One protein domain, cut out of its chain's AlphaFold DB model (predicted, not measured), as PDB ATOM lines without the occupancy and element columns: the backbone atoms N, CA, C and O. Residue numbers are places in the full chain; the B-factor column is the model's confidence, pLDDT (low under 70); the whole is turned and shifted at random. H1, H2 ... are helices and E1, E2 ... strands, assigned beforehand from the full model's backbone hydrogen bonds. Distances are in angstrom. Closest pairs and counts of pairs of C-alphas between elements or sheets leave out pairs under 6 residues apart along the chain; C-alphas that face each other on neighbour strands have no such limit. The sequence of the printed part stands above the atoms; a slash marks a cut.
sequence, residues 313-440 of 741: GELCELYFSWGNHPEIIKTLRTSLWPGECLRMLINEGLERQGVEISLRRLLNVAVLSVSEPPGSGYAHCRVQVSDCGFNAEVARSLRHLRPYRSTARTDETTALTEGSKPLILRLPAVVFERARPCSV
ATOM      1  N   GLY A 313      23.832  24.408 -10.050       95.50
ATOM      2  CA  GLY A 313      24.018  24.137  -8.621       95.50
ATOM      3  C   GLY A 313      22.858  23.343  -8.019       95.50
ATOM      4  O   GLY A 313      23.076  22.253  -7.483       95.50
ATOM      5  N   GLU A 314      21.625  23.830  -8.194       95.62
ATOM      6  CA  GLU A 314      20.395  23.155  -7.741       95.62
ATOM      7  C   GLU A 314      20.260  21.734  -8.329       95.62
ATOM      8  O   GLU A 314      19.920  20.786  -7.619       95.62
ATOM      9  N   LEU A 315      20.560  21.552  -9.623       95.81
ATOM     10  CA  LEU A 315      20.504  20.239 -10.281       95.81
ATOM     11  C   LEU A 315      21.560  19.264  -9.729       95.81
ATOM     12  O   LEU A 315      21.269  18.075  -9.575       95.81
ATOM     13  N   CYS A 316      22.763  19.750  -9.414       95.06
ATOM     14  CA  CYS A 316      23.831  18.945  -8.813       95.06
ATOM     15  C   CYS A 316      23.507  18.537  -7.368       95.06
ATOM     16  O   CYS A 316      23.726  17.381  -7.003       95.06
ATOM     17  N   GLU A 317      22.946  19.449  -6.568       94.25
ATOM     18  CA  GLU A 317      22.459  19.165  -5.210       94.25
ATOM     19  C   GLU A 317      21.339  18.114  -5.213       94.25
ATOM     20  O   GLU A 317      21.363  17.154  -4.433       94.25
ATOM     21  N   LEU A 318      20.384  18.255  -6.136       93.00
ATOM     22  CA  LEU A 318      19.267  17.330  -6.291       93.00
ATOM     23  C   LEU A 318      19.732  15.934  -6.730       93.00
ATOM     24  O   LEU A 318      19.405  14.942  -6.076       93.00
ATOM     25  N   TYR A 319      20.481  15.839  -7.832       93.25
ATOM     26  CA  TYR A 319      20.705  14.563  -8.519       93.25
ATOM     27  C   TYR A 319      21.939  13.775  -8.070       93.25
ATOM     28  O   TYR A 319      21.982  12.570  -8.335       93.25
ATOM     29  N   PHE A 320      22.944  14.393  -7.443       92.06
ATOM     30  CA  PHE A 320      24.230  13.729  -7.207       92.06
ATOM     31  C   PHE A 320      24.539  13.505  -5.726       92.06
ATOM     32  O   PHE A 320      24.366  14.377  -4.879       92.06
ATOM     33  N   SER A 321      25.123  12.345  -5.422       87.62
ATOM     34  CA  SER A 321      25.521  11.964  -4.059       87.62
ATOM     35  C   SER A 321      26.597  12.873  -3.446       87.62
ATOM     36  O   SER A 321      26.711  12.950  -2.226       87.62
ATOM     37  N   TRP A 322      27.379  13.574  -4.276       87.81
ATOM     38  CA  TRP A 322      28.356  14.593  -3.864       87.81
ATOM     39  C   TRP A 322      27.777  16.016  -3.830       87.81
ATOM     40  O   TRP A 322      28.527  16.960  -3.609       87.81
ATOM     41  N   GLY A 323      26.463  16.180  -4.017       87.69
ATOM     42  CA  GLY A 323      25.752  17.460  -4.084       87.69
ATOM     43  C   GLY A 323      25.651  18.236  -2.762       87.69
ATOM     44  O   GLY A 323      24.590  18.754  -2.445       87.69
ATOM     45  N   ASN A 324      26.719  18.282  -1.966       90.62
ATOM     46  CA  ASN A 324      26.864  19.207  -0.840       90.62
ATOM     47  C   ASN A 324      27.555  20.499  -1.311       90.62
ATOM     48  O   ASN A 324      28.295  20.488  -2.295       90.62
ATOM     49  N   HIS A 325      27.343  21.604  -0.596       91.31
ATOM     50  CA  HIS A 325      27.786  22.931  -1.030       91.31
ATOM     51  C   HIS A 325      29.302  23.027  -1.344       91.31
ATOM     52  O   HIS A 325      29.624  23.434  -2.467       91.31
ATOM     53  N   PRO A 326      30.246  22.592  -0.481       90.62
ATOM     54  CA  PRO A 326      31.676  22.703  -0.791       90.62
ATOM     55  C   PRO A 326      32.132  21.853  -1.985       90.62
ATOM     56  O   PRO A 326      32.910  22.333  -2.813       90.62
ATOM     57  N   GLU A 327      31.648  20.613  -2.122       90.50
ATOM     58  CA  GLU A 327      32.013  19.756  -3.262       90.50
ATOM     59  C   GLU A 327      31.340  20.199  -4.571       90.50
ATOM     60  O   GLU A 327      31.940  20.020  -5.634       90.50
ATOM     61  N   ILE A 328      30.164  20.843  -4.522       93.25
ATOM     62  CA  ILE A 328      29.586  21.536  -5.686       93.25
ATOM     63  C   ILE A 328      30.511  22.677  -6.111       93.25
ATOM     64  O   ILE A 328      30.982  22.665  -7.247       93.25
ATOM     65  N   ILE A 329      30.835  23.619  -5.215       93.12
ATOM     66  CA  ILE A 329      31.694  24.775  -5.533       93.12
ATOM     67  C   ILE A 329      33.025  24.319  -6.139       93.12
ATOM     68  O   ILE A 329      33.391  24.742  -7.237       93.12
ATOM     69  N   LYS A 330      33.712  23.381  -5.481       91.38
ATOM     70  CA  LYS A 330      34.971  22.773  -5.937       91.38
ATOM     71  C   LYS A 330      34.845  22.095  -7.308       91.38
ATOM     72  O   LYS A 330      35.686  22.323  -8.184       91.38
ATOM     73  N   THR A 331      33.801  21.291  -7.522       91.94
ATOM     74  CA  THR A 331      33.547  20.625  -8.811       91.94
ATOM     75  C   THR A 331      33.268  21.632  -9.925       91.94
ATOM     76  O   THR A 331      33.915  21.565 -10.974       91.94
ATOM     77  N   LEU A 332      32.355  22.589  -9.724       93.81
ATOM     78  CA  LEU A 332      31.989  23.568 -10.753       93.81
ATOM     79  C   LEU A 332      33.156  24.525 -11.061       93.81
ATOM     80  O   LEU A 332      33.413  24.826 -12.227       93.81
ATOM     81  N   ARG A 333      33.946  24.920 -10.056       91.44
ATOM     82  CA  ARG A 333      35.164  25.731 -10.250       91.44
ATOM     83  C   ARG A 333      36.251  25.002 -11.036       91.44
ATOM     84  O   ARG A 333      36.949  25.629 -11.825       91.44
ATOM     85  N   THR A 334      36.362  23.685 -10.874       89.50
ATOM     86  CA  THR A 334      37.329  22.869 -11.627       89.50
ATOM     87  C   THR A 334      36.849  22.549 -13.046       89.50
ATOM     88  O   THR A 334      37.671  22.443 -13.952       89.50
ATOM     89  N   SER A 335      35.537  22.371 -13.248       90.69
ATOM     90  CA  SER A 335      34.979  21.783 -14.481       90.69
ATOM     91  C   SER A 335      34.153  22.715 -15.372       90.69
ATOM     92  O   SER A 335      33.959  22.371 -16.533       90.69
ATOM     93  N   LEU A 336      33.673  23.857 -14.865       92.69
ATOM     94  CA  LEU A 336      32.873  24.833 -15.624       92.69
ATOM     95  C   LEU A 336      33.491  26.224 -15.670       92.69
ATOM     96  O   LEU A 336      33.376  26.886 -16.699       92.69
ATOM     97  N   TRP A 337      34.164  26.676 -14.606       91.19
ATOM     98  CA  TRP A 337      34.746  28.023 -14.590       91.19
ATOM     99  C   TRP A 337      35.676  28.327 -15.778       91.19
ATOM    100  O   TRP A 337      35.559  29.424 -16.328       91.19
ATOM    101  N   PRO A 338      36.518  27.391 -16.271       90.56
ATOM    102  CA  PRO A 338      37.303  27.628 -17.482       90.56
ATOM    103  C   PRO A 338      36.449  27.887 -18.735       90.56
ATOM    104  O   PRO A 338      36.829  28.706 -19.570       90.56
ATOM    105  N   GLY A 339      35.301  27.210 -18.857       90.31
ATOM    106  CA  GLY A 339      34.354  27.378 -19.962       90.31
ATOM    107  C   GLY A 339      33.521  28.653 -19.857       90.31
ATOM    108  O   GLY A 339      33.362  29.357 -20.850       90.31
ATOM    109  N   GLU A 340      33.073  29.019 -18.654       90.00
ATOM    110  CA  GLU A 340      32.365  30.288 -18.433       90.00
ATOM    111  C   GLU A 340      33.286  31.485 -18.703       90.00
ATOM    112  O   GLU A 340      32.898  32.411 -19.411       90.00
ATOM    113  N   CYS A 341      34.548  31.432 -18.252       90.94
ATOM    114  CA  CYS A 341      35.552  32.448 -18.587       90.94
ATOM    115  C   CYS A 341      35.754  32.590 -20.101       90.94
ATOM    116  O   CYS A 341      35.829  33.706 -20.613       90.94
ATOM    117  N   LEU A 342      35.834  31.462 -20.816       90.12
ATOM    118  CA  LEU A 342      35.966  31.452 -22.270       90.12
ATOM    119  C   LEU A 342      34.738  32.078 -22.947       90.12
ATOM    120  O   LEU A 342      34.901  32.918 -23.826       90.12
ATOM    121  N   ARG A 343      33.525  31.706 -22.524       88.00
ATOM    122  CA  ARG A 343      32.272  32.243 -23.072       88.00
ATOM    123  C   ARG A 343      32.120  33.738 -22.825       88.00
ATOM    124  O   ARG A 343      31.847  34.456 -23.778       88.00
ATOM    125  N   MET A 344      32.355  34.212 -21.600       88.50
ATOM    126  CA  MET A 344      32.296  35.644 -21.282       88.50
ATOM    127  C   MET A 344      33.223  36.464 -22.190       88.50
ATOM    128  O   MET A 344      32.794  37.486 -22.710       88.50
ATOM    129  N   LEU A 345      34.449  35.993 -22.454       88.69
ATOM    130  CA  LEU A 345      35.370  36.665 -23.381       88.69
ATOM    131  C   LEU A 345      34.893  36.613 -24.839       88.69
ATOM    132  O   LEU A 345      34.997  37.613 -25.539       88.69
ATOM    133  N   ILE A 346      34.351  35.483 -25.304       87.44
ATOM    134  CA  ILE A 346      33.796  35.395 -26.666       87.44
ATOM    135  C   ILE A 346      32.657  36.398 -26.846       87.44
ATOM    136  O   ILE A 346      32.645  37.114 -27.842       87.44
ATOM    137  N   ASN A 347      31.751  36.492 -25.874       84.62
ATOM    138  CA  ASN A 347      30.643  37.445 -25.911       84.62
ATOM    139  C   ASN A 347      31.162  38.891 -25.890       84.62
ATOM    140  O   ASN A 347      30.779  39.669 -26.754       84.62
ATOM    141  N   GLU A 348      32.148  39.216 -25.044       86.50
ATOM    142  CA  GLU A 348      32.801  40.538 -25.031       86.50
ATOM    143  C   GLU A 348      33.462  40.897 -26.385       86.50
ATOM    144  O   GLU A 348      33.547  42.070 -26.763       86.50
ATOM    145  N   GLY A 349      33.952  39.894 -27.121       82.56
ATOM    146  CA  GLY A 349      34.523  40.033 -28.467       82.56
ATOM    147  C   GLY A 349      33.497  40.038 -29.613       82.56
ATOM    148  O   GLY A 349      33.847  40.412 -30.736       82.56
ATOM    149  N   LEU A 350      32.252  39.630 -29.347       80.31
ATOM    150  CA  LEU A 350      31.105  39.723 -30.259       80.31
ATOM    151  C   LEU A 350      30.359  41.054 -30.067       80.31
ATOM    152  O   LEU A 350      30.080  41.732 -31.053       80.31
ATOM    153  N   GLU A 351      30.158  41.484 -28.815       79.62
ATOM    154  CA  GLU A 351      29.623  42.803 -28.435       79.62
ATOM    155  C   GLU A 351      30.380  43.940 -29.143       79.62
ATOM    156  O   GLU A 351      29.771  44.832 -29.731       79.62
ATOM    157  N   ARG A 352      31.720  43.873 -29.174       74.12
ATOM    158  CA  ARG A 352      32.572  44.860 -29.872       74.12
ATOM    159  C   ARG A 352      32.377  44.928 -31.387       74.12
ATOM    160  O   ARG A 352      32.776  45.918 -31.987       74.12
ATOM    161  N   GLN A 353      31.794  43.902 -32.000       71.00
ATOM    162  CA  GLN A 353      31.482  43.879 -33.432       71.00
ATOM    163  C   GLN A 353      30.020  44.255 -33.723       71.00
ATOM    164  O   GLN A 353      29.526  43.986 -34.815       71.00
ATOM    165  N   GLY A 354      29.321  44.857 -32.755       67.50
ATOM    166  CA  GLY A 354      27.926  45.275 -32.907       67.50
ATOM    167  C   GLY A 354      26.906  44.145 -32.740       67.50
ATOM    168  O   GLY A 354      25.730  44.351 -33.022       67.50
ATOM    169  N   VAL A 355      27.320  42.961 -32.273       64.50
ATOM    170  CA  VAL A 355      26.387  41.879 -31.928       64.50
ATOM    171  C   VAL A 355      25.936  42.078 -30.484       64.50
ATOM    172  O   VAL A 355      26.666  41.740 -29.553       64.50
ATOM    173  N   GLU A 356      24.748  42.647 -30.280       56.62
ATOM    174  CA  GLU A 356      24.235  42.916 -28.933       56.62
ATOM    175  C   GLU A 356      23.976  41.610 -28.162       56.62
ATOM    176  O   GLU A 356      23.070  40.834 -28.469       56.62
ATOM    177  N   ILE A 357      24.797  41.365 -27.140       59.34
ATOM    178  CA  ILE A 357      24.697  40.221 -26.235       59.34
ATOM    179  C   ILE A 357      24.843  40.761 -24.810       59.34
ATOM    180  O   ILE A 357      25.919  41.194 -24.414       59.34
ATOM    181  N   SER A 358      23.770  40.741 -24.019       53.12
ATOM    182  CA  SER A 358      23.804  41.223 -22.631       53.12
ATOM    183  C   SER A 358      24.156  40.085 -21.672       53.12
ATOM    184  O   SER A 358      23.281  39.323 -21.258       53.12
ATOM    185  N   LEU A 359      25.447  39.919 -21.356       62.38
ATOM    186  CA  LEU A 359      25.954  38.841 -20.493       62.38
ATOM    187  C   LEU A 359      27.005  39.322 -19.471       62.38
ATOM    188  O   LEU A 359      27.465  40.463 -19.485       62.38
ATOM    189  N   ARG A 360      27.361  38.443 -18.520       68.25
ATOM    190  CA  ARG A 360      28.337  38.745 -17.455       68.25
ATOM    191  C   ARG A 360      29.702  39.088 -18.056       68.25
ATOM    192  O   ARG A 360      30.210  38.360 -18.905       68.25
ATOM    193  N   ARG A 361      30.331  40.153 -17.553       72.75
ATOM    194  CA  ARG A 361      31.686  40.565 -17.951       72.75
ATOM    195  C   ARG A 361      32.731  40.057 -16.961       72.75
ATOM    196  O   ARG A 361      32.571  40.161 -15.747       72.75
ATOM    197  N   LEU A 362      33.832  39.530 -17.489       79.94
ATOM    198  CA  LEU A 362      34.887  38.879 -16.710       79.94
ATOM    199  C   LEU A 362      35.868  39.909 -16.119       79.94
ATOM    200  O   LEU A 362      36.954  40.118 -16.652       79.94
ATOM    201  N   LEU A 363      35.479  40.625 -15.064       75.00
ATOM    202  CA  LEU A 363      36.196  41.838 -14.627       75.00
ATOM    203  C   LEU A 363      37.682  41.604 -14.273       75.00
ATOM    204  O   LEU A 363      38.553  42.298 -14.789       75.00
ATOM    205  N   ASN A 364      37.984  40.593 -13.452       79.12
ATOM    206  CA  ASN A 364      39.305  40.423 -12.833       79.12
ATOM    207  C   ASN A 364      40.167  39.362 -13.542       79.12
ATOM    208  O   ASN A 364      40.170  38.192 -13.143       79.12
ATOM    209  N   VAL A 365      40.926  39.779 -14.565       85.25
ATOM    210  CA  VAL A 365      41.874  38.913 -15.294       85.25
ATOM    211  C   VAL A 365      43.225  39.586 -15.477       85.25
ATOM    212  O   VAL A 365      43.295  40.694 -16.002       85.25
ATOM    213  N   ALA A 366      44.297  38.870 -15.139       85.62
ATOM    214  CA  ALA A 366      45.666  39.244 -15.486       85.62
ATOM    215  C   ALA A 366      46.233  38.269 -16.531       85.62
ATOM    216  O   ALA A 366      46.181  37.050 -16.343       85.62
ATOM    217  N   VAL A 367      46.795  38.792 -17.622       87.12
ATOM    218  CA  VAL A 367      47.570  37.989 -18.579       87.12
ATOM    219  C   VAL A 367      48.957  37.750 -17.982       87.12
ATOM    220  O   VAL A 367      49.667  38.696 -17.661       87.12
ATOM    221  N   LEU A 368      49.330  36.481 -17.798       88.06
ATOM    222  CA  LEU A 368      50.634  36.083 -17.252       88.06
ATOM    223  C   LEU A 368      51.668  35.864 -18.360       88.06
ATOM    224  O   LEU A 368      52.845  36.155 -18.178       88.06
ATOM    225  N   SER A 369      51.236  35.296 -19.488       86.19
ATOM    226  CA  SER A 369      52.049  35.146 -20.695       86.19
ATOM    227  C   SER A 369      51.180  34.851 -21.919       86.19
ATOM    228  O   SER A 369      50.065  34.335 -21.799       86.19
ATOM    229  N   VAL A 370      51.718  35.131 -23.104       84.69
ATOM    230  CA  VAL A 370      51.155  34.741 -24.403       84.69
ATOM    231  C   VAL A 370      52.145  33.776 -25.055       84.69
ATOM    232  O   VAL A 370      53.349  34.022 -25.015       84.69
ATOM    233  N   SER A 371      51.674  32.651 -25.593       81.62
ATOM    234  CA  SER A 371      52.525  31.748 -26.374       81.62
ATOM    235  C   SER A 371      52.610  32.208 -27.823       81.62
ATOM    236  O   SER A 371      51.633  32.710 -28.374       81.62
ATOM    237  N   GLU A 372      53.724  31.910 -28.483       73.50
ATOM    238  CA  GLU A 372      53.779  31.937 -29.944       73.50
ATOM    239  C   GLU A 372      52.727  30.978 -30.549       73.50
ATOM    240  O   GLU A 372      52.330  29.995 -29.896       73.50
ATOM    241  N   PRO A 373      52.230  31.255 -31.768       67.62
ATOM    242  CA  PRO A 373      51.342  30.348 -32.477       67.62
ATOM    243  C   PRO A 373      52.135  29.115 -32.950       67.62
ATOM    244  O   PRO A 373      53.124  29.257 -33.668       67.62
ATOM    245  N   PRO A 374      51.729  27.888 -32.579       69.94
ATOM    246  CA  PRO A 374      52.363  26.679 -33.092       69.94
ATOM    247  C   PRO A 374      52.068  26.500 -34.590       69.94
ATOM    248  O   PRO A 374      50.994  26.871 -35.067       69.94
ATOM    249  N   GLY A 375      52.980  25.841 -35.319       62.47
ATOM    250  CA  GLY A 375      52.816  25.553 -36.755       62.47
ATOM    251  C   GLY A 375      51.536  24.776 -37.111       62.47
ATOM    252  O   GLY A 375      51.045  24.866 -38.235       62.47
ATOM    253  N   SER A 376      50.939  24.076 -36.143       63.53
ATOM    254  CA  SER A 376      49.548  23.623 -36.177       63.53
ATOM    255  C   SER A 376      48.862  23.938 -34.840       63.53
ATOM    256  O   SER A 376      49.396  23.641 -33.773       63.53
ATOM    257  N   GLY A 377      47.678  24.561 -34.886       74.94
ATOM    258  CA  GLY A 377      46.951  25.031 -33.697       74.94
ATOM    259  C   GLY A 377      46.747  26.549 -33.675       74.94
ATOM    260  O   GLY A 377      46.606  27.177 -34.722       74.94
ATOM    261  N   TYR A 378      46.701  27.137 -32.482       77.75
ATOM    262  CA  TYR A 378      46.524  28.577 -32.255       77.75
ATOM    263  C   TYR A 378      47.344  29.016 -31.026       77.75
ATOM    264  O   TYR A 378      47.663  28.198 -30.154       77.75
ATOM    265  N   ALA A 379      47.713  30.296 -30.952       84.50
ATOM    266  CA  ALA A 379      48.426  30.869 -29.806       84.50
ATOM    267  C   ALA A 379      47.556  30.838 -28.534       84.50
ATOM    268  O   ALA A 379      46.334  30.944 -28.610       84.50
ATOM    269  N   HIS A 380      48.157  30.685 -27.353       87.44
ATOM    270  CA  HIS A 380      47.427  30.587 -26.084       87.44
ATOM    271  C   HIS A 380      47.869  31.664 -25.088       87.44
ATOM    272  O   HIS A 380      49.057  31.788 -24.794       87.44
ATOM    273  N   CYS A 381      46.910  32.348 -24.466       89.62
ATOM    274  CA  CYS A 381      47.157  33.169 -23.284       89.62
ATOM    275  C   CYS A 381      47.088  32.298 -22.023       89.62
ATOM    276  O   CYS A 381      46.110  31.572 -21.800       89.62
ATOM    277  N   ARG A 382      48.112  32.392 -21.171       92.12
ATOM    278  CA  ARG A 382      48.057  31.926 -19.784       92.12
ATOM    279  C   ARG A 382      47.556  33.087 -18.936       92.12
ATOM    280  O   ARG A 382      48.218  34.119 -18.868       92.12
ATOM    281  N   VAL A 383      46.402  32.926 -18.300       91.62
ATOM    282  CA  VAL A 383      45.738  34.009 -17.560       91.62
ATOM    283  C   VAL A 383      45.444  33.594 -16.125       91.62
ATOM    284  O   VAL A 383      45.113  32.435 -15.876       91.62
ATOM    285  N   GLN A 384      45.556  34.529 -15.187       92.50
ATOM    286  CA  GLN A 384      45.070  34.370 -13.819       92.50
ATOM    287  C   GLN A 384      43.689  35.013 -13.711       92.50
ATOM    288  O   GLN A 384      43.522  36.180 -14.064       92.50
ATOM    289  N   VAL A 385      42.714  34.249 -13.219       90.88
ATOM    290  CA  VAL A 385      41.321  34.682 -13.073       90.88
ATOM    291  C   VAL A 385      40.876  34.494 -11.627       90.88
ATOM    292  O   VAL A 385      40.884  33.377 -11.096       90.88
ATOM    293  N   SER A 386      40.480  35.592 -10.991       88.62
ATOM    294  CA  SER A 386      39.847  35.573  -9.667       88.62
ATOM    295  C   SER A 386      38.375  35.176  -9.778       88.62
ATOM    296  O   SER A 386      37.776  35.302 -10.843       88.62
ATOM    297  N   ASP A 387      37.766  34.702  -8.688       85.25
ATOM    298  CA  ASP A 387      36.303  34.614  -8.654       85.25
ATOM    299  C   ASP A 387      35.695  36.024  -8.800       85.25
ATOM    300  O   ASP A 387      36.129  36.964  -8.131       85.25
ATOM    301  N   CYS A 388      34.717  36.178  -9.694       83.38
ATOM    302  CA  CYS A 388      33.967  37.419  -9.895       83.38
ATOM    303  C   CYS A 388      32.457  37.187  -9.708       83.38
ATOM    304  O   CYS A 388      31.637  37.604 -10.525       83.38
ATOM    305  N   GLY A 389      32.102  36.482  -8.629       85.69
ATOM    306  CA  GLY A 389      30.718  36.183  -8.248       85.69
ATOM    307  C   GLY A 389      30.191  34.835  -8.749       85.69
ATOM    308  O   GLY A 389      29.000  34.569  -8.607       85.69
ATOM    309  N   PHE A 390      31.048  33.965  -9.295       89.69
ATOM    310  CA  PHE A 390      30.672  32.608  -9.704       89.69
ATOM    311  C   PHE A 390      30.253  31.773  -8.494       89.69
ATOM    312  O   PHE A 390      29.180  31.170  -8.509       89.69
ATOM    313  N   ASN A 391      31.060  31.772  -7.423       91.38
ATOM    314  CA  ASN A 391      30.741  30.992  -6.223       91.38
ATOM    315  C   ASN A 391      29.452  31.502  -5.559       91.38
ATOM    316  O   ASN A 391      28.619  30.700  -5.140       91.38
ATOM    317  N   ALA A 392      29.264  32.825  -5.517       91.00
ATOM    318  CA  ALA A 392      28.064  33.454  -4.971       91.00
ATOM    319  C   ALA A 392      26.796  33.095  -5.770       91.00
ATOM    320  O   ALA A 392      25.768  32.785  -5.169       91.00
ATOM    321  N   GLU A 393      26.864  33.079  -7.106       90.62
ATOM    322  CA  GLU A 393      25.728  32.694  -7.955       90.62
ATOM    323  C   GLU A 393      25.321  31.232  -7.756       90.62
ATOM    324  O   GLU A 393      24.135  30.937  -7.610       90.62
ATOM    325  N   VAL A 394      26.299  30.319  -7.715       92.25
ATOM    326  CA  VAL A 394      26.043  28.904  -7.418       92.25
ATOM    327  C   VAL A 394      25.374  28.783  -6.047       92.25
ATOM    328  O   VAL A 394      24.301  28.189  -5.944       92.25
ATOM    329  N   ALA A 395      25.962  29.394  -5.012       91.31
ATOM    330  CA  ALA A 395      25.474  29.310  -3.636       91.31
ATOM    331  C   ALA A 395      24.048  29.867  -3.453       91.31
ATOM    332  O   ALA A 395      23.269  29.280  -2.705       91.31
ATOM    333  N   ARG A 396      23.667  30.930  -4.183       91.75
ATOM    334  CA  ARG A 396      22.330  31.564  -4.140       91.75
ATOM    335  C   ARG A 396      21.166  30.590  -4.383       91.75
ATOM    336  O   ARG A 396      20.044  30.859  -3.962       91.75
ATOM    337  N   SER A 397      21.423  29.493  -5.093       88.38
ATOM    338  CA  SER A 397      20.434  28.479  -5.485       88.38
ATOM    339  C   SER A 397      20.312  27.289  -4.528       88.38
ATOM    340  O   SER A 397      19.325  26.551  -4.591       88.38
ATOM    341  N   LEU A 398      21.326  27.071  -3.687       92.12
ATOM    342  CA  LEU A 398      21.459  25.845  -2.911       92.12
ATOM    343  C   LEU A 398      20.521  25.880  -1.710       92.12
ATOM    344  O   LEU A 398      20.403  26.884  -1.007       92.12
ATOM    345  N   ARG A 399      19.855  24.755  -1.461       90.62
ATOM    346  CA  ARG A 399      18.910  24.587  -0.347       90.62
ATOM    347  C   ARG A 399      19.537  23.844   0.833       90.62
ATOM    348  O   ARG A 399      18.850  23.583   1.817       90.62
ATOM    349  N   HIS A 400      20.818  23.491   0.726       87.50
ATOM    350  CA  HIS A 400      21.583  22.696   1.687       87.50
ATOM    351  C   HIS A 400      20.918  21.343   2.002       87.50
ATOM    352  O   HIS A 400      20.927  20.869   3.139       87.50
ATOM    353  N   LEU A 401      20.363  20.690   0.971       86.88
ATOM    354  CA  LEU A 401      19.658  19.400   1.074       86.88
ATOM    355  C   LEU A 401      20.567  18.266   1.568       86.88
ATOM    356  O   LEU A 401      20.084  17.252   2.076       86.88
ATOM    357  N   ARG A 402      21.886  18.411   1.386       83.81
ATOM    358  CA  ARG A 402      22.893  17.410   1.744       83.81
ATOM    359  C   ARG A 402      23.930  18.035   2.684       83.81
ATOM    360  O   ARG A 402      24.649  18.940   2.256       83.81
ATOM    361  N   PRO A 403      24.062  17.556   3.937       82.38
ATOM    362  CA  PRO A 403      25.056  18.084   4.865       82.38
ATOM    363  C   PRO A 403      26.471  17.768   4.373       82.38
ATOM    364  O   PRO A 403      26.720  16.683   3.834       82.38
ATOM    365  N   TYR A 404      27.412  18.686   4.603       79.75
ATOM    366  CA  TYR A 404      28.817  18.444   4.301       79.75
ATOM    367  C   TYR A 404      29.347  17.253   5.115       79.75
ATOM    368  O   TYR A 404      29.187  17.173   6.333       79.75
ATOM    369  N   ARG A 405      29.971  16.295   4.424       71.38
ATOM    370  CA  ARG A 405      30.637  15.133   5.026       71.38
ATOM    371  C   ARG A 405      31.989  14.947   4.356       71.38
ATOM    372  O   ARG A 405      32.111  14.194   3.391       71.38
ATOM    373  N   SER A 406      32.993  15.659   4.858       60.00
ATOM    374  CA  SER A 406      34.360  15.511   4.369       60.00
ATOM    375  C   SER A 406      34.920  14.132   4.716       60.00
ATOM    376  O   SER A 406      34.773  13.649   5.840       60.00
ATOM    377  N   THR A 407      35.567  13.489   3.746       57.44
ATOM    378  CA  THR A 407      36.392  12.291   3.973       57.44
ATOM    379  C   THR A 407      37.813  12.656   4.409       57.44
ATOM    380  O   THR A 407      38.496  11.844   5.034       57.44
ATOM    381  N   ALA A 408      38.250  13.884   4.118       55.72
ATOM    382  CA  ALA A 408      39.423  14.507   4.715       55.72
ATOM    383  C   ALA A 408      39.039  15.171   6.051       55.72
ATOM    384  O   ALA A 408      37.875  15.467   6.301       55.72
ATOM    385  N   ARG A 409      40.013  15.461   6.921       66.38
ATOM    386  CA  ARG A 409      39.774  16.199   8.180       66.38
ATOM    387  C   ARG A 409      39.676  17.720   7.964       66.38
ATOM    388  O   ARG A 409      40.211  18.486   8.758       66.38
ATOM    389  N   THR A 410      39.043  18.141   6.873       81.06
ATOM    390  CA  THR A 410      38.909  19.550   6.481       81.06
ATOM    391  C   THR A 410      37.510  20.037   6.837       81.06
ATOM    392  O   THR A 410      36.529  19.364   6.515       81.06
ATOM    393  N   ASP A 411      37.414  21.187   7.497       84.88
ATOM    394  CA  ASP A 411      36.141  21.844   7.785       84.88
ATOM    395  C   ASP A 411      35.542  22.518   6.533       84.88
ATOM    396  O   ASP A 411      36.222  22.762   5.532       84.88
ATOM    397  N   GLU A 412      34.244  22.812   6.597       85.50
ATOM    398  CA  GLU A 412      33.478  23.407   5.495       85.50
ATOM    399  C   GLU A 412      34.002  24.794   5.087       85.50
ATOM    400  O   GLU A 412      34.138  25.075   3.894       85.50
ATOM    401  N   THR A 413      34.371  25.637   6.055       86.81
ATOM    402  CA  THR A 413      34.872  26.998   5.810       86.81
ATOM    403  C   THR A 413      36.212  26.974   5.079       86.81
ATOM    404  O   THR A 413      36.396  27.695   4.092       86.81
ATOM    405  N   THR A 414      37.135  26.108   5.502       86.50
ATOM    406  CA  THR A 414      38.410  25.891   4.807       86.50
ATOM    407  C   THR A 414      38.164  25.395   3.383       86.50
ATOM    408  O   THR A 414      38.708  25.978   2.447       86.50
ATOM    409  N   ALA A 415      37.292  24.401   3.181       84.94
ATOM    410  CA  ALA A 415      36.986  23.868   1.849       84.94
ATOM    411  C   ALA A 415      36.403  24.930   0.887       84.94
ATOM    412  O   ALA A 415      36.815  25.010  -0.274       84.94
ATOM    413  N   LEU A 416      35.500  25.795   1.367       87.38
ATOM    414  CA  LEU A 416      34.950  26.918   0.590       87.38
ATOM    415  C   LEU A 416      36.002  28.002   0.295       87.38
ATOM    416  O   LEU A 416      36.026  28.576  -0.801       87.38
ATOM    417  N   THR A 417      36.917  28.245   1.237       87.31
ATOM    418  CA  THR A 417      38.052  29.166   1.054       87.31
ATOM    419  C   THR A 417      39.005  28.647  -0.026       87.31
ATOM    420  O   THR A 417      39.424  29.406  -0.902       87.31
ATOM    421  N   GLU A 418      39.297  27.341  -0.046       84.69
ATOM    422  CA  GLU A 418      40.076  26.721  -1.125       84.69
ATOM    423  C   GLU A 418      39.373  26.830  -2.480       84.69
ATOM    424  O   GLU A 418      40.008  27.207  -3.469       84.69
ATOM    425  N   GLY A 419      38.056  26.604  -2.508       81.56
ATOM    426  CA  GLY A 419      37.210  26.802  -3.687       81.56
ATOM    427  C   GLY A 419      37.203  28.237  -4.231       81.56
ATOM    428  O   GLY A 419      36.827  28.451  -5.384       81.56
ATOM    429  N   SER A 420      37.664  29.226  -3.461       85.81
ATOM    430  CA  SER A 420      37.663  30.651  -3.835       85.81
ATOM    431  C   SER A 420      39.030  31.180  -4.309       85.81
ATOM    432  O   SER A 420      39.118  32.302  -4.806       85.81
ATOM    433  N   LYS A 421      40.100  30.370  -4.251       88.94
ATOM    434  CA  LYS A 421      41.456  30.748  -4.713       88.94
ATOM    435  C   LYS A 421      41.481  31.085  -6.226       88.94
ATOM    436  O   LYS A 421      40.803  30.404  -6.998       88.94
ATOM    437  N   PRO A 422      42.244  32.093  -6.700       89.88
ATOM    438  CA  PRO A 422      42.359  32.389  -8.133       89.88
ATOM    439  C   PRO A 422      42.857  31.189  -8.949       89.88
ATOM    440  O   PRO A 422      43.712  30.429  -8.491       89.88
ATOM    441  N   LEU A 423      42.346  31.036 -10.171       90.94
ATOM    442  CA  LEU A 423      42.681  29.928 -11.068       90.94
ATOM    443  C   LEU A 423      43.551  30.408 -12.232       90.94
ATOM    444  O   LEU A 423      43.376  31.515 -12.738       90.94
ATOM    445  N   ILE A 424      44.484  29.560 -12.671       92.38
ATOM    446  CA  ILE A 424      45.330  29.822 -13.841       92.38
ATOM    447  C   ILE A 424      44.793  29.017 -15.024       92.38
ATOM    448  O   ILE A 424      44.806  27.787 -14.999       92.38
ATOM    449  N   LEU A 425      44.335  29.713 -16.063       91.25
ATOM    450  CA  LEU A 425      43.678  29.134 -17.235       91.25
ATOM    451  C   LEU A 425      44.548  29.255 -18.495       91.25
ATOM    452  O   LEU A 425      45.443  30.099 -18.574       91.25
ATOM    453  N   ARG A 426      44.265  28.413 -19.498       90.12
ATOM    454  CA  ARG A 426      44.843  28.485 -20.851       90.12
ATOM    455  C   ARG A 426      43.734  28.727 -21.875       90.12
ATOM    456  O   ARG A 426      42.969  27.811 -22.198       90.12
ATOM    457  N   LEU A 427      43.660  29.952 -22.379       89.94
ATOM    458  CA  LEU A 427      42.614  30.415 -23.295       89.94
ATOM    459  C   LEU A 427      43.207  30.701 -24.689       89.94
ATOM    460  O   LEU A 427      44.401  30.996 -24.770       89.94
ATOM    461  N   PRO A 428      42.429  30.599 -25.785       89.50
ATOM    462  CA  PRO A 428      42.894  31.000 -27.112       89.50
ATOM    463  C   PRO A 428      43.271  32.483 -27.133       89.50
ATOM    464  O   PRO A 428      42.482  33.320 -26.697       89.50
ATOM    465  N   ALA A 429      44.457  32.805 -27.649       86.69
ATOM    466  CA  ALA A 429      44.944  34.180 -27.705       86.69
ATOM    467  C   ALA A 429      44.054  35.057 -28.589       86.69
ATOM    468  O   ALA A 429      43.707  36.144 -28.164       86.69
ATOM    469  N   VAL A 430      43.578  34.550 -29.732       83.94
ATOM    470  CA  VAL A 430      42.653  35.272 -30.627       83.94
ATOM    471  C   VAL A 430      41.328  35.662 -29.953       83.94
ATOM    472  O   VAL A 430      40.810  36.754 -30.173       83.94
ATOM    473  N   VAL A 431      40.789  34.801 -29.078       87.06
ATOM    474  CA  VAL A 431      39.573  35.101 -28.303       87.06
ATOM    475  C   VAL A 431      39.860  36.221 -27.311       87.06
ATOM    476  O   VAL A 431      39.050  37.128 -27.158       87.06
ATOM    477  N   PHE A 432      41.027  36.184 -26.666       86.69
ATOM    478  CA  PHE A 432      41.430  37.220 -25.723       86.69
ATOM    479  C   PHE A 432      41.810  38.535 -26.416       86.69
ATOM    480  O   PHE A 432      41.469  39.589 -25.907       86.69
ATOM    481  N   GLU A 433      42.459  38.496 -27.579       83.00
ATOM    482  CA  GLU A 433      42.817  39.659 -28.401       83.00
ATOM    483  C   GLU A 433      41.555  40.386 -28.880       83.00
ATOM    484  O   GLU A 433      41.441  41.593 -28.708       83.00
ATOM    485  N   ARG A 434      40.555  39.653 -29.380       83.25
ATOM    486  CA  ARG A 434      39.267  40.227 -29.800       83.25
ATOM    487  C   ARG A 434      38.421  40.742 -28.632       83.25
ATOM    488  O   ARG A 434      37.696  41.722 -28.780       83.25
ATOM    489  N   ALA A 435      38.520  40.104 -27.467       86.62
ATOM    490  CA  ALA A 435      37.846  40.551 -26.252       86.62
ATOM    491  C   ALA A 435      38.564  41.718 -25.560       86.62
ATOM    492  O   ALA A 435      37.916  42.567 -24.971       86.62
ATOM    493  N   ARG A 436      39.897  41.757 -25.544       86.19
ATOM    494  CA  ARG A 436      40.717  42.686 -24.742       86.19
ATOM    495  C   ARG A 436      42.043  42.973 -25.447       86.19
ATOM    496  O   ARG A 436      43.099  42.561 -24.956       86.19
ATOM    497  N   PRO A 437      42.003  43.697 -26.576       78.44
ATOM    498  CA  PRO A 437      43.163  43.871 -27.445       78.44
ATOM    499  C   PRO A 437      44.379  44.430 -26.707       78.44
ATOM    500  O   PRO A 437      45.424  43.783 -26.662       78.44
ATOM    501  N   CYS A 438      44.204  45.551 -26.000       74.25
ATOM    502  CA  CYS A 438      45.269  46.241 -25.265       74.25
ATOM    503  C   CYS A 438      45.917  45.398 -24.145       74.25
ATOM    504  O   CYS A 438      46.993  45.740 -23.664       74.25
ATOM    505  N   SER A 439      45.271  44.311 -23.703       75.44
ATOM    506  CA  SER A 439      45.805  43.391 -22.685       75.44
ATOM    507  C   SER A 439      46.691  42.279 -23.262       75.44
ATOM    508  O   SER A 439      47.372  41.598 -22.498       75.44
ATOM    509  N   VAL A 440      46.667  42.073 -24.583       72.31
ATOM    510  CA  VAL A 440      47.496  41.087 -25.307       72.31
ATOM    511  C   VAL A 440      48.522  41.794 -26.186       72.31
ATOM    512  O   VAL A 440      49.681  41.390 -26.216       72.31
TER     513      VAL A 440
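Overview. This is residues 313 to 440 of the 741 residues of an uncharacterized protein of Trametes coccinea BRFM310 (UniProt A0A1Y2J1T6). Two parts lie end to end along the longest axis: at one end helix H2 with H1, H4 and H5 packed round it, at the other a small, strongly twisted sheet of three strands with H3 and H6 over one and the same face. Two long links, residues 352 to 364 and 396 to 411, loop out at the two ends. The printed part has 128 residues with seven named helices and three named strands, in the order H1 H2 H3 E1 E2 H4 H5 E3 H6 H7. The sheet runs E1 E2 E3, antiparallel, and the class is mixed, helices and strands. The whole is only just loose, close to compact, with a radius of gyration of the C-alphas of 17.1 A and spans of 47 by 32 by 25 A.

Arrangement. Start with H1, residues 313 to 319: it touches H2, residues 325 to 335, about perpendicular at 74 degrees, the closest C-alphas being those of Gly 313 and Ile 328, 6.8 A apart. H2 is the hub. It touches H4, residues 390 to 395, at a shallow tilt of 33 degrees, only just short of steep, opposite ways; C-alphas 329 and 391 are closest, at 6.3 A. It touches H5, residues 412 to 419, at a shallow tilt of 12 degrees, the same way; C-alphas 330 and 419 are closest, at 5.1 A. H3, residues 337 to 351, is on the sheet, over E3, residues 423 to 428, at a height over the sheet of 8.2 A; C-alphas 338 and 425 are closest, at 6.6 A. E1, residues 365 to 370, and E2, residues 380 to 385, form a hairpin; look for N 368 and O 382, 2.8 A apart, within hydrogen-bond range. Between E2 and E3, N 383 and O 425 are 3.0 A apart, also within range. H6, residues 429 to 435, stands up from the sheet and touches H3 at a steep tilt of 54 degrees, with C-alphas 349 and 435 closest, at 4.0 A. H7, residues 437 to 440, touches H6, with C-alphas 433 and 440 closest, at 5.8 A, and only grazes the sheet. In H1 to H6 every O i to N i+4 pair is within hydrogen-bond range; H7 is too short for one.

Along the chain. Find C-alpha 313 at (24.018, 24.137, -8.621), where H1 begins. H2 is 15.3 A long; H3, the longest helix, runs 20.9 A to C-alpha 351 at (29.623, 42.803, -28.435). E1, E2 and E3 measure 13.7 A, 14.9 A and 16.1 A. H7 ends at C-alpha 440, at (47.496, 41.087, -25.307).

Size, cuts and confidence. The C-alphas of Gly 354 and Arg 409, the two farthest apart, are 51.7 A from each other. The printed part has no cut. The links H3 to E1 and H4 to H5 are long. Look for pLDDT under 70 at residues 354 to 360, 373 to 376 and 406 to 409; the mean of the printed part is 83.9.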